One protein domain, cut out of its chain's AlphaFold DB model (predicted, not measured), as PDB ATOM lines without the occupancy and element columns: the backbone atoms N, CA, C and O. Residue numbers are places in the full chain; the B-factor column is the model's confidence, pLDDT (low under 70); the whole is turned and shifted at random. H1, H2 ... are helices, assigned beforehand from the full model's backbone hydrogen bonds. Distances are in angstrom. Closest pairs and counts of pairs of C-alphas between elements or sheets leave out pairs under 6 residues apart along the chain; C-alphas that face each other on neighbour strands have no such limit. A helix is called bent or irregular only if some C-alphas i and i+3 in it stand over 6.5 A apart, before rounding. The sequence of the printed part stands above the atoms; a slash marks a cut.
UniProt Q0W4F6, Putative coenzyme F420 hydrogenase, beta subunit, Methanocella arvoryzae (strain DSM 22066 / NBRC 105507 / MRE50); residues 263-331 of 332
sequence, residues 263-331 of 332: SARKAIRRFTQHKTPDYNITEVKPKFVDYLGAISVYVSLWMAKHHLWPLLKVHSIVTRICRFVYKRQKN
ATOM      1  N   SER A 263      51.846 120.794  73.490       94.94
ATOM      2  CA  SER A 263      52.727 121.265  72.415       94.94
ATOM      3  C   SER A 263      54.204 121.148  72.782       94.94
ATOM      4  O   SER A 263      55.006 120.711  71.959       94.94
ATOM      5  N   ALA A 264      54.563 121.410  74.044       96.19
ATOM      6  CA  ALA A 264      55.917 121.178  74.545       96.19
ATOM      7  C   ALA A 264      56.310 119.688  74.486       96.19
ATOM      8  O   ALA A 264      57.373 119.341  73.969       96.19
ATOM      9  N   ARG A 265      55.434 118.778  74.944       95.94
ATOM     10  CA  ARG A 265      55.686 117.324  74.870       95.94
ATOM     11  C   ARG A 265      55.785 116.831  73.426       95.94
ATOM     12  O   ARG A 265      56.693 116.070  73.097       95.94
ATOM     13  N   LYS A 266      54.899 117.305  72.546       95.56
ATOM     14  CA  LYS A 266      54.919 117.015  71.106       95.56
ATOM     15  C   LYS A 266      56.228 117.477  70.461       95.56
ATOM     16  O   LYS A 266      56.819 116.708  69.708       95.56
ATOM     17  N   ALA A 267      56.701 118.682  70.782       94.69
ATOM     18  CA  ALA A 267      57.957 119.226  70.268       94.69
ATOM     19  C   ALA A 267      59.170 118.373  70.675       94.69
ATOM     20  O   ALA A 267      59.940 117.970  69.807       94.69
ATOM     21  N   ILE A 268      59.291 117.998  71.955       94.62
ATOM     22  CA  ILE A 268      60.359 117.096  72.433       94.62
ATOM     23  C   ILE A 268      60.292 115.734  71.722       94.62
ATOM     24  O   ILE A 268      61.309 115.154  71.333       94.62
ATOM     25  N   ARG A 269      59.082 115.211  71.504       93.69
ATOM     26  CA  ARG A 269      58.894 113.929  70.820       93.69
ATOM     27  C   ARG A 269      59.286 113.987  69.337       93.69
ATOM     28  O   ARG A 269      59.885 113.038  68.843       93.69
ATOM     29  N   ARG A 270      59.008 115.101  68.652       92.44
ATOM     30  CA  ARG A 270      59.470 115.348  67.274       92.44
ATOM     31  C   ARG A 270      60.983 115.531  67.198       92.44
ATOM     32  O   ARG A 270      61.599 114.965  66.304       92.44
ATOM     33  N   PHE A 271      61.574 116.258  68.147       92.38
ATOM     34  CA  PHE A 271      63.027 116.432  68.244       92.38
ATOM     35  C   PHE A 271      63.751 115.085  68.380       92.38
ATOM     36  O   PHE A 271      64.773 114.854  67.751       92.38
ATOM     37  N   THR A 272      63.157 114.145  69.117       88.00
ATOM     38  CA  THR A 272      63.644 112.758  69.227       88.00
ATOM     39  C   THR A 272      63.197 111.853  68.066       88.00
ATOM     40  O   THR A 272      63.115 110.641  68.241       88.00
ATOM     41  N   GLN A 273      62.863 112.417  66.896       85.50
ATOM     42  CA  GLN A 273      62.499 111.726  65.644       85.50
ATOM     43  C   GLN A 273      61.302 110.758  65.716       85.50
ATOM     44  O   GLN A 273      61.136 109.881  64.869       85.50
ATOM     45  N   HIS A 274      60.407 110.915  66.692       88.88
ATOM     46  CA  HIS A 274      59.207 110.084  66.773       88.88
ATOM     47  C   HIS A 274      58.016 110.726  66.048       88.88
ATOM     48  O   HIS A 274      57.766 111.929  66.156       88.88
ATOM     49  N   LYS A 275      57.197 109.894  65.389       91.12
ATOM     50  CA  LYS A 275      55.911 110.319  64.814       91.12
ATOM     51  C   LYS A 275      54.963 110.804  65.917       91.12
ATOM     52  O   LYS A 275      54.841 110.182  66.975       91.12
ATOM     53  N   THR A 276      54.255 111.897  65.647       92.44
ATOM     54  CA  THR A 276      53.275 112.493  66.568       92.44
ATOM     55  C   THR A 276      51.896 112.557  65.924       92.44
ATOM     56  O   THR A 276      51.834 112.851  64.731       92.44
ATOM     57  N   PRO A 277      50.804 112.349  66.683       90.56
ATOM     58  CA  PRO A 277      49.458 112.476  66.143       90.56
ATOM     59  C   PRO A 277      49.171 113.919  65.723       90.56
ATOM     60  O   PRO A 277      49.638 114.871  66.360       90.56
ATOM     61  N   ASP A 278      48.371 114.048  64.673       89.94
ATOM     62  CA  ASP A 278      47.691 115.283  64.323       89.94
ATOM     63  C   ASP A 278      46.230 115.179  64.762       89.94
ATOM     64  O   ASP A 278      45.545 114.207  64.442       89.94
ATOM     65  N   TYR A 279      45.797 116.151  65.558       88.88
ATOM     66  CA  TYR A 279      44.429 116.246  66.058       88.88
ATOM     67  C   TYR A 279      43.600 117.278  65.285       88.88
ATOM     68  O   TYR A 279      42.423 117.417  65.597       88.88
ATOM     69  N   ASN A 280      44.185 117.973  64.299       88.75
ATOM     70  CA  ASN A 280      43.556 119.073  63.566       88.75
ATOM     71  C   ASN A 280      42.992 120.155  64.507       88.75
ATOM     72  O   ASN A 280      41.810 120.492  64.480       88.75
ATOM     73  N   ILE A 281      43.845 120.642  65.407       87.44
ATOM     74  CA  ILE A 281      43.498 121.593  66.469       87.44
ATOM     75  C   ILE A 281      44.420 122.806  66.429       87.44
ATOM     76  O   ILE A 281      45.596 122.701  66.076       87.44
ATOM     77  N   THR A 282      43.919 123.939  66.913       89.31
ATOM     78  CA  THR A 282      44.771 125.075  67.258       89.31
ATOM     79  C   THR A 282      45.506 124.778  68.562       89.31
ATOM     80  O   THR A 282      44.923 124.704  69.646       89.31
ATOM     81  N   GLU A 283      46.812 124.576  68.452       89.81
ATOM     82  CA  GLU A 283      47.679 124.309  69.592       89.81
ATOM     83  C   GLU A 283      47.982 125.579  70.399       89.81
ATOM     84  O   GLU A 283      48.182 126.663  69.852       89.81
ATOM     85  N   VAL A 284      48.061 125.440  71.726       91.69
ATOM     86  CA  VAL A 284      48.487 126.538  72.602       91.69
ATOM     87  C   VAL A 284      50.002 126.668  72.508       91.69
ATOM     88  O   VAL A 284      50.724 125.703  72.758       91.69
ATOM     89  N   LYS A 285      50.499 127.869  72.192       93.00
ATOM     90  CA  LYS A 285      51.944 128.128  72.141       93.00
ATOM     91  C   LYS A 285      52.579 127.845  73.518       93.00
ATOM     92  O   LYS A 285      52.168 128.473  74.498       93.00
ATOM     93  N   PRO A 286      53.561 126.928  73.613       93.75
ATOM     94  CA  PRO A 286      54.166 126.568  74.890       93.75
ATOM     95  C   PRO A 286      55.068 127.688  75.418       93.75
ATOM     96  O   PRO A 286      55.755 128.370  74.654       93.75
ATOM     97  N   LYS A 287      55.094 127.855  76.741       95.00
ATOM     98  CA  LYS A 287      56.055 128.688  77.475       95.00
ATOM     99  C   LYS A 287      57.262 127.848  77.899       95.00
ATOM    100  O   LYS A 287      57.194 126.622  77.935       95.00
ATOM    101  N   PHE A 288      58.353 128.495  78.310       94.81
ATOM    102  CA  PHE A 288      59.554 127.801  78.803       94.81
ATOM    103  C   PHE A 288      59.251 126.790  79.927       94.81
ATOM    104  O   PHE A 288      59.703 125.647  79.890       94.81
ATOM    105  N   VAL A 289      58.395 127.170  80.881       93.81
ATOM    106  CA  VAL A 289      57.959 126.290  81.980       93.81
ATOM    107  C   VAL A 289      57.234 125.025  81.500       93.81
ATOM    108  O   VAL A 289      57.334 123.985  82.149       93.81
ATOM    109  N   ASP A 290      56.554 125.074  80.349       95.38
ATOM    110  CA  ASP A 290      55.873 123.908  79.779       95.38
ATOM    111  C   ASP A 290      56.887 122.875  79.258       95.38
ATOM    112  O   ASP A 290      56.652 121.670  79.376       95.38
ATOM    113  N   TYR A 291      58.045 123.321  78.751       96.44
ATOM    114  CA  TYR A 291      59.148 122.435  78.359       96.44
ATOM    115  C   TYR A 291      59.800 121.759  79.564       96.44
ATOM    116  O   TYR A 291      60.028 120.551  79.521       96.44
ATOM    117  N   LEU A 292      60.027 122.485  80.664       95.38
ATOM    118  CA  LEU A 292      60.532 121.884  81.907       95.38
ATOM    119  C   LEU A 292      59.574 120.806  82.437       95.38
ATOM    120  O   LEU A 292      59.997 119.701  82.787       95.38
ATOM    121  N   GLY A 293      58.268 121.093  82.428       94.44
ATOM    122  CA  GLY A 293      57.240 120.115  82.779       94.44
ATOM    123  C   GLY A 293      57.241 118.900  81.844       94.44
ATOM    124  O   GLY A 293      57.146 117.761  82.302       94.44
ATOM    125  N   ALA A 294      57.398 119.115  80.536       95.88
ATOM    126  CA  ALA A 294      57.479 118.046  79.547       95.88
ATOM    127  C   ALA A 294      58.714 117.147  79.742       95.88
ATOM    128  O   ALA A 294      58.582 115.923  79.707       95.88
ATOM    129  N   ILE A 295      59.888 117.726  80.013       95.50
ATOM    130  CA  ILE A 295      61.110 116.979  80.351       95.50
ATOM    131  C   ILE A 295      60.874 116.142  81.610       95.50
ATOM    132  O   ILE A 295      61.130 114.941  81.600       95.50
ATOM    133  N   SER A 296      60.304 116.735  82.665       93.81
ATOM    134  CA  SER A 296      59.991 116.029  83.917       93.81
ATOM    135  C   SER A 296      59.084 114.809  83.699       93.81
ATOM    136  O   SER A 296      59.299 113.748  84.293       93.81
ATOM    137  N   VAL A 297      58.103 114.920  82.797       94.44
ATOM    138  CA  VAL A 297      57.234 113.806  82.386       94.44
ATOM    139  C   VAL A 297      58.037 112.691  81.710       94.44
ATOM    140  O   VAL A 297      57.878 111.526  82.074       94.44
ATOM    141  N   TYR A 298      58.914 113.013  80.756       94.69
ATOM    142  CA  TYR A 298      59.714 111.998  80.060       94.69
ATOM    143  C   TYR A 298      60.781 111.358  80.957       94.69
ATOM    144  O   TYR A 298      60.989 110.149  80.872       94.69
ATOM    145  N   VAL A 299      61.388 112.119  81.871       92.81
ATOM    146  CA  VAL A 299      62.276 111.579  82.914       92.81
ATOM    147  C   VAL A 299      61.504 110.627  83.829       92.81
ATOM    148  O   VAL A 299      61.985 109.537  84.127       92.81
ATOM    149  N   SER A 300      60.274 110.982  84.216       91.75
ATOM    150  CA  SER A 300      59.412 110.112  85.029       91.75
ATOM    151  C   SER A 300      59.114 108.778  84.334       91.75
ATOM    152  O   SER A 300      59.203 107.732  84.972       91.75
ATOM    153  N   LEU A 301      58.843 108.801  83.024       92.50
ATOM    154  CA  LEU A 301      58.674 107.587  82.217       92.50
ATOM    155  C   LEU A 301      59.961 106.767  82.096       92.50
ATOM    156  O   LEU A 301      59.915 105.539  82.101       92.50
ATOM    157  N   TRP A 302      61.114 107.425  81.976       91.88
ATOM    158  CA  TRP A 302      62.401 106.738  81.916       91.88
ATOM    159  C   TRP A 302      62.723 106.028  83.237       91.88
ATOM    160  O   TRP A 302      63.105 104.860  83.207       91.88
ATOM    161  N   MET A 303      62.466 106.671  84.383       90.50
ATOM    162  CA  MET A 303      62.638 106.073  85.716       90.50
ATOM    163  C   MET A 303      61.709 104.878  85.984       90.50
ATOM    164  O   MET A 303      61.991 104.069  86.864       90.50
ATOM    165  N   ALA A 304      60.615 104.733  85.233       90.94
ATOM    166  CA  ALA A 304      59.671 103.627  85.389       90.94
ATOM    167  C   ALA A 304      60.188 102.271  84.865       90.94
ATOM    168  O   ALA A 304      59.522 101.246  85.047       90.94
ATOM    169  N   LYS A 305      61.365 102.230  84.223       90.12
ATOM    170  CA  LYS A 305      62.006 100.989  83.757       90.12
ATOM    171  C   LYS A 305      62.377 100.083  84.936       90.12
ATOM    172  O   LYS A 305      62.937 100.557  85.917       90.12
ATOM    173  N   HIS A 306      62.133  98.774  84.813       88.19
ATOM    174  CA  HIS A 306      62.297  97.801  85.910       88.19
ATOM    175  C   HIS A 306      63.660  97.851  86.617       88.19
ATOM    176  O   HIS A 306      63.706  97.796  87.843       88.19
ATOM    177  N   HIS A 307      64.764  98.019  85.883       89.50
ATOM    178  CA  HIS A 307      66.104  98.087  86.481       89.50
ATOM    179  C   HIS A 307      66.338  99.344  87.343       89.50
ATOM    180  O   HIS A 307      67.247  99.354  88.164       89.50
ATOM    181  N   LEU A 308      65.510 100.388  87.208       91.50
ATOM    182  CA  LEU A 308      65.594 101.624  88.000       91.50
ATOM    183  C   LEU A 308      64.654 101.626  89.212       91.50
ATOM    184  O   LEU A 308      64.660 102.571  89.998       91.50
ATOM    185  N   TRP A 309      63.855 100.576  89.405       91.94
ATOM    186  CA  TRP A 309      62.884 100.492  90.499       91.94
ATOM    187  C   TRP A 309      63.486 100.636  91.906       91.94
ATOM    188  O   TRP A 309      62.863 101.312  92.728       91.94
ATOM    189  N   PRO A 310      64.676 100.080  92.221       89.38
ATOM    190  CA  PRO A 310      65.315 100.325  93.514       89.38
ATOM    191  C   PRO A 310      65.584 101.816  93.766       89.38
ATOM    192  O   PRO A 310      65.225 102.337  94.821       89.38
ATOM    193  N   LEU A 311      66.115 102.530  92.766       87.44
ATOM    194  CA  LEU A 311      66.356 103.976  92.837       87.44
ATOM    195  C   LEU A 311      65.043 104.757  92.949       87.44
ATOM    196  O   LEU A 311      64.924 105.685  93.750       87.44
ATOM    197  N   LEU A 312      64.026 104.342  92.193       87.62
ATOM    198  CA  LEU A 312      62.700 104.946  92.240       87.62
ATOM    199  C   LEU A 312      62.058 104.816  93.628       87.62
ATOM    200  O   LEU A 312      61.366 105.739  94.063       87.62
ATOM    201  N   LYS A 313      62.313 103.710  94.345       84.88
ATOM    202  CA  LYS A 313      61.828 103.493  95.718       84.88
ATOM    203  C   LYS A 313      62.405 104.548  96.653       84.88
ATOM    204  O   LYS A 313      61.644 105.232  97.335       84.88
ATOM    205  N   VAL A 314      63.726 104.719  96.623       84.94
ATOM    206  CA  VAL A 314      64.438 105.721  97.431       84.94
ATOM    207  C   VAL A 314      63.929 107.123  97.100       84.94
ATOM    208  O   VAL A 314      63.496 107.851  97.991       84.94
ATOM    209  N   HIS A 315      63.867 107.473  95.815       83.38
ATOM    210  CA  HIS A 315      63.374 108.774  95.369       83.38
ATOM    211  C   HIS A 315      61.920 109.045  95.805       83.38
ATOM    212  O   HIS A 315      61.592 110.158  96.225       83.38
ATOM    213  N   SER A 316      61.037 108.041  95.739       77.12
ATOM    214  CA  SER A 316      59.638 108.157  96.179       77.12
ATOM    215  C   SER A 316      59.531 108.418  97.687       77.12
ATOM    216  O   SER A 316      58.782 109.306  98.104       77.12
ATOM    217  N   ILE A 317      60.329 107.714  98.500       79.69
ATOM    218  CA  ILE A 317      60.396 107.908  99.957       79.69
ATOM    219  C   ILE A 317      60.896 109.320 100.287       79.69
ATOM    220  O   ILE A 317      60.215 110.051 101.006       79.69
ATOM    221  N   VAL A 318      62.020 109.742  99.700       82.12
ATOM    222  CA  VAL A 318      62.592 111.082  99.914       82.12
ATOM    223  C   VAL A 318      61.589 112.170  99.530       82.12
ATOM    224  O   VAL A 318      61.319 113.074 100.316       82.12
ATOM    225  N   THR A 319      60.944 112.046  98.366       77.25
ATOM    226  CA  THR A 319      59.943 113.023  97.908       77.25
ATOM    227  C   THR A 319      58.764 113.132  98.880       77.25
ATOM    228  O   THR A 319      58.268 114.234  99.128       77.25
ATOM    229  N   ARG A 320      58.292 112.008  99.435       74.94
ATOM    230  CA  ARG A 320      57.211 111.994 100.433       74.94
ATOM    231  C   ARG A 320      57.629 112.694 101.724       74.94
ATOM    232  O   ARG A 320      56.859 113.516 102.218       74.94
ATOM    233  N   ILE A 321      58.844 112.436 102.211       79.81
ATOM    234  CA  ILE A 321      59.405 113.105 103.395       79.81
ATOM    235  C   ILE A 321      59.496 114.617 103.154       79.81
ATOM    236  O   ILE A 321      58.946 115.390 103.936       79.81
ATOM    237  N   CYS A 322      60.078 115.056 102.034       79.31
ATOM    238  CA  CYS A 322      60.181 116.480 101.703       79.31
ATOM    239  C   CYS A 322      58.806 117.165 101.633       79.31
ATOM    240  O   CYS A 322      58.632 118.262 102.159       79.31
ATOM    241  N   ARG A 323      57.802 116.518 101.022       77.69
ATOM    242  CA  ARG A 323      56.428 117.051 100.974       77.69
ATOM    243  C   ARG A 323      55.792 117.148 102.358       77.69
ATOM    244  O   ARG A 323      55.076 118.112 102.615       77.69
ATOM    245  N   PHE A 324      56.010 116.155 103.216       77.69
ATOM    246  CA  PHE A 324      55.501 116.157 104.585       77.69
ATOM    247  C   PHE A 324      56.101 117.314 105.393       77.69
ATOM    248  O   PHE A 324      55.355 118.089 105.991       77.69
ATOM    249  N   VAL A 325      57.424 117.492 105.319       79.56
ATOM    250  CA  VAL A 325      58.142 118.606 105.958       79.56
ATOM    251  C   VAL A 325      57.630 119.954 105.442       79.56
ATOM    252  O   VAL A 325      57.251 120.811 106.235       79.56
ATOM    253  N   TYR A 326      57.516 120.119 104.122       77.56
ATOM    254  CA  TYR A 326      57.020 121.358 103.514       77.56
ATOM    255  C   TYR A 326      55.578 121.695 103.922       77.56
ATOM    256  O   TYR A 326      55.256 122.854 104.175       77.56
ATOM    257  N   LYS A 327      54.687 120.695 104.005       74.38
ATOM    258  CA  LYS A 327      53.302 120.908 104.458       74.38
ATOM    259  C   LYS A 327      53.238 121.357 105.918       74.38
ATOM    260  O   LYS A 327      52.450 122.248 106.213       74.38
ATOM    261  N   ARG A 328      54.068 120.785 106.800       73.12
ATOM    262  CA  ARG A 328      54.162 121.222 108.205       73.12
ATOM    263  C   ARG A 328      54.689 122.649 108.344       73.12
ATOM    264  O   ARG A 328      54.226 123.372 109.205       73.12
ATOM    265  N   GLN A 329      55.592 123.082 107.467       69.25
ATOM    266  CA  GLN A 329      56.084 124.467 107.475       69.25
ATOM    267  C   GLN A 329      55.041 125.495 107.004       69.25
ATOM    268  O   GLN A 329      55.144 126.665 107.353       69.25
ATOM    269  N   LYS A 330      54.051 125.087 106.197       63.09
ATOM    270  CA  LYS A 330      53.005 125.983 105.670       63.09
ATOM    271  C   LYS A 330      51.732 126.057 106.515       63.09
ATOM    272  O   LYS A 330      50.967 126.996 106.324       63.09
ATOM    273  N   ASN A 331      51.516 125.093 107.401       50.94
ATOM    274  CA  ASN A 331      50.430 125.076 108.377       50.94
ATOM    275  C   ASN A 331      51.064 124.900 109.771       50.94
ATOM    276  O   ASN A 331      51.163 123.746 110.203       50.94
TER     277      ASN A 331
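AT A GLANCE: This is residues 263 to 331 of the 332 residues of the protein "Putative coenzyme F420 hydrogenase, beta subunit" of Methanocella arvoryzae (strain DSM 22066 / NBRC 105507 / MRE50) (UniProt Q0W4F6). Two long helices, H2 and H3, make a V joined at a tight turn, and the short helix H1 packs on the side of H2 away from H3. Residues 272 to 287 form a long loop round the outside of H1, and most of H3 sticks out as a free arm, residues 313 to 330. The printed part has 69 residues with three named helices, in the order H1, H2, H3, and no named strand; its class is all helix. The whole is flat, spanning 45 by 35 by 18 A, and only just extended, close to loose, with a radius of gyration of the C-alphas of 16.6 A.

HOW THE PARTS SIT: H1, residues 263 to 271, and H2, residues 288 to 303, touch, with 8 pairs of C-alphas within 8 A, and H2 touches H1 with residues 290 to 295 alone. Their closest C-alphas, of Arg 265 and Ala 294, are 5.1 A apart. They run the same way at a steep tilt of 61 degrees. H3, residues 306 to 330, is close to H2 but not clearly touching; their closest C-alphas, of Met 303 and Leu 312, are 6.6 A apart. H2 and H3 run opposite ways at a steep tilt of 48 degrees. H1 and H3 are apart. In H1 and H2 every O i to N i+4 pair is within hydrogen-bond range; in H3, 19 of 21 are.

IN THESE COORDINATES: H1 begins at C-alpha 263, (52.727, 121.265, 72.415), and is 12.1 A long. H2 is 23.0 A long, from C-alpha 288 at (59.554, 127.801, 78.803). H3, 35.7 A long, ends at C-alpha 330, (53.005, 125.983, 105.670); it is irregular, with C-alphas 307 and 310 7.4 A apart, and has a kink of 33 degrees near residue 313.

THE WHOLE: The C-alphas farthest apart, of Gln 273 and Asn 331, are 46.4 A apart. The printed part has no cut. The link from H1 to H2 is long, 16 residues; that from H2 to H3 is tight, 2 residues. Residues 329 to 331 have pLDDT under 70.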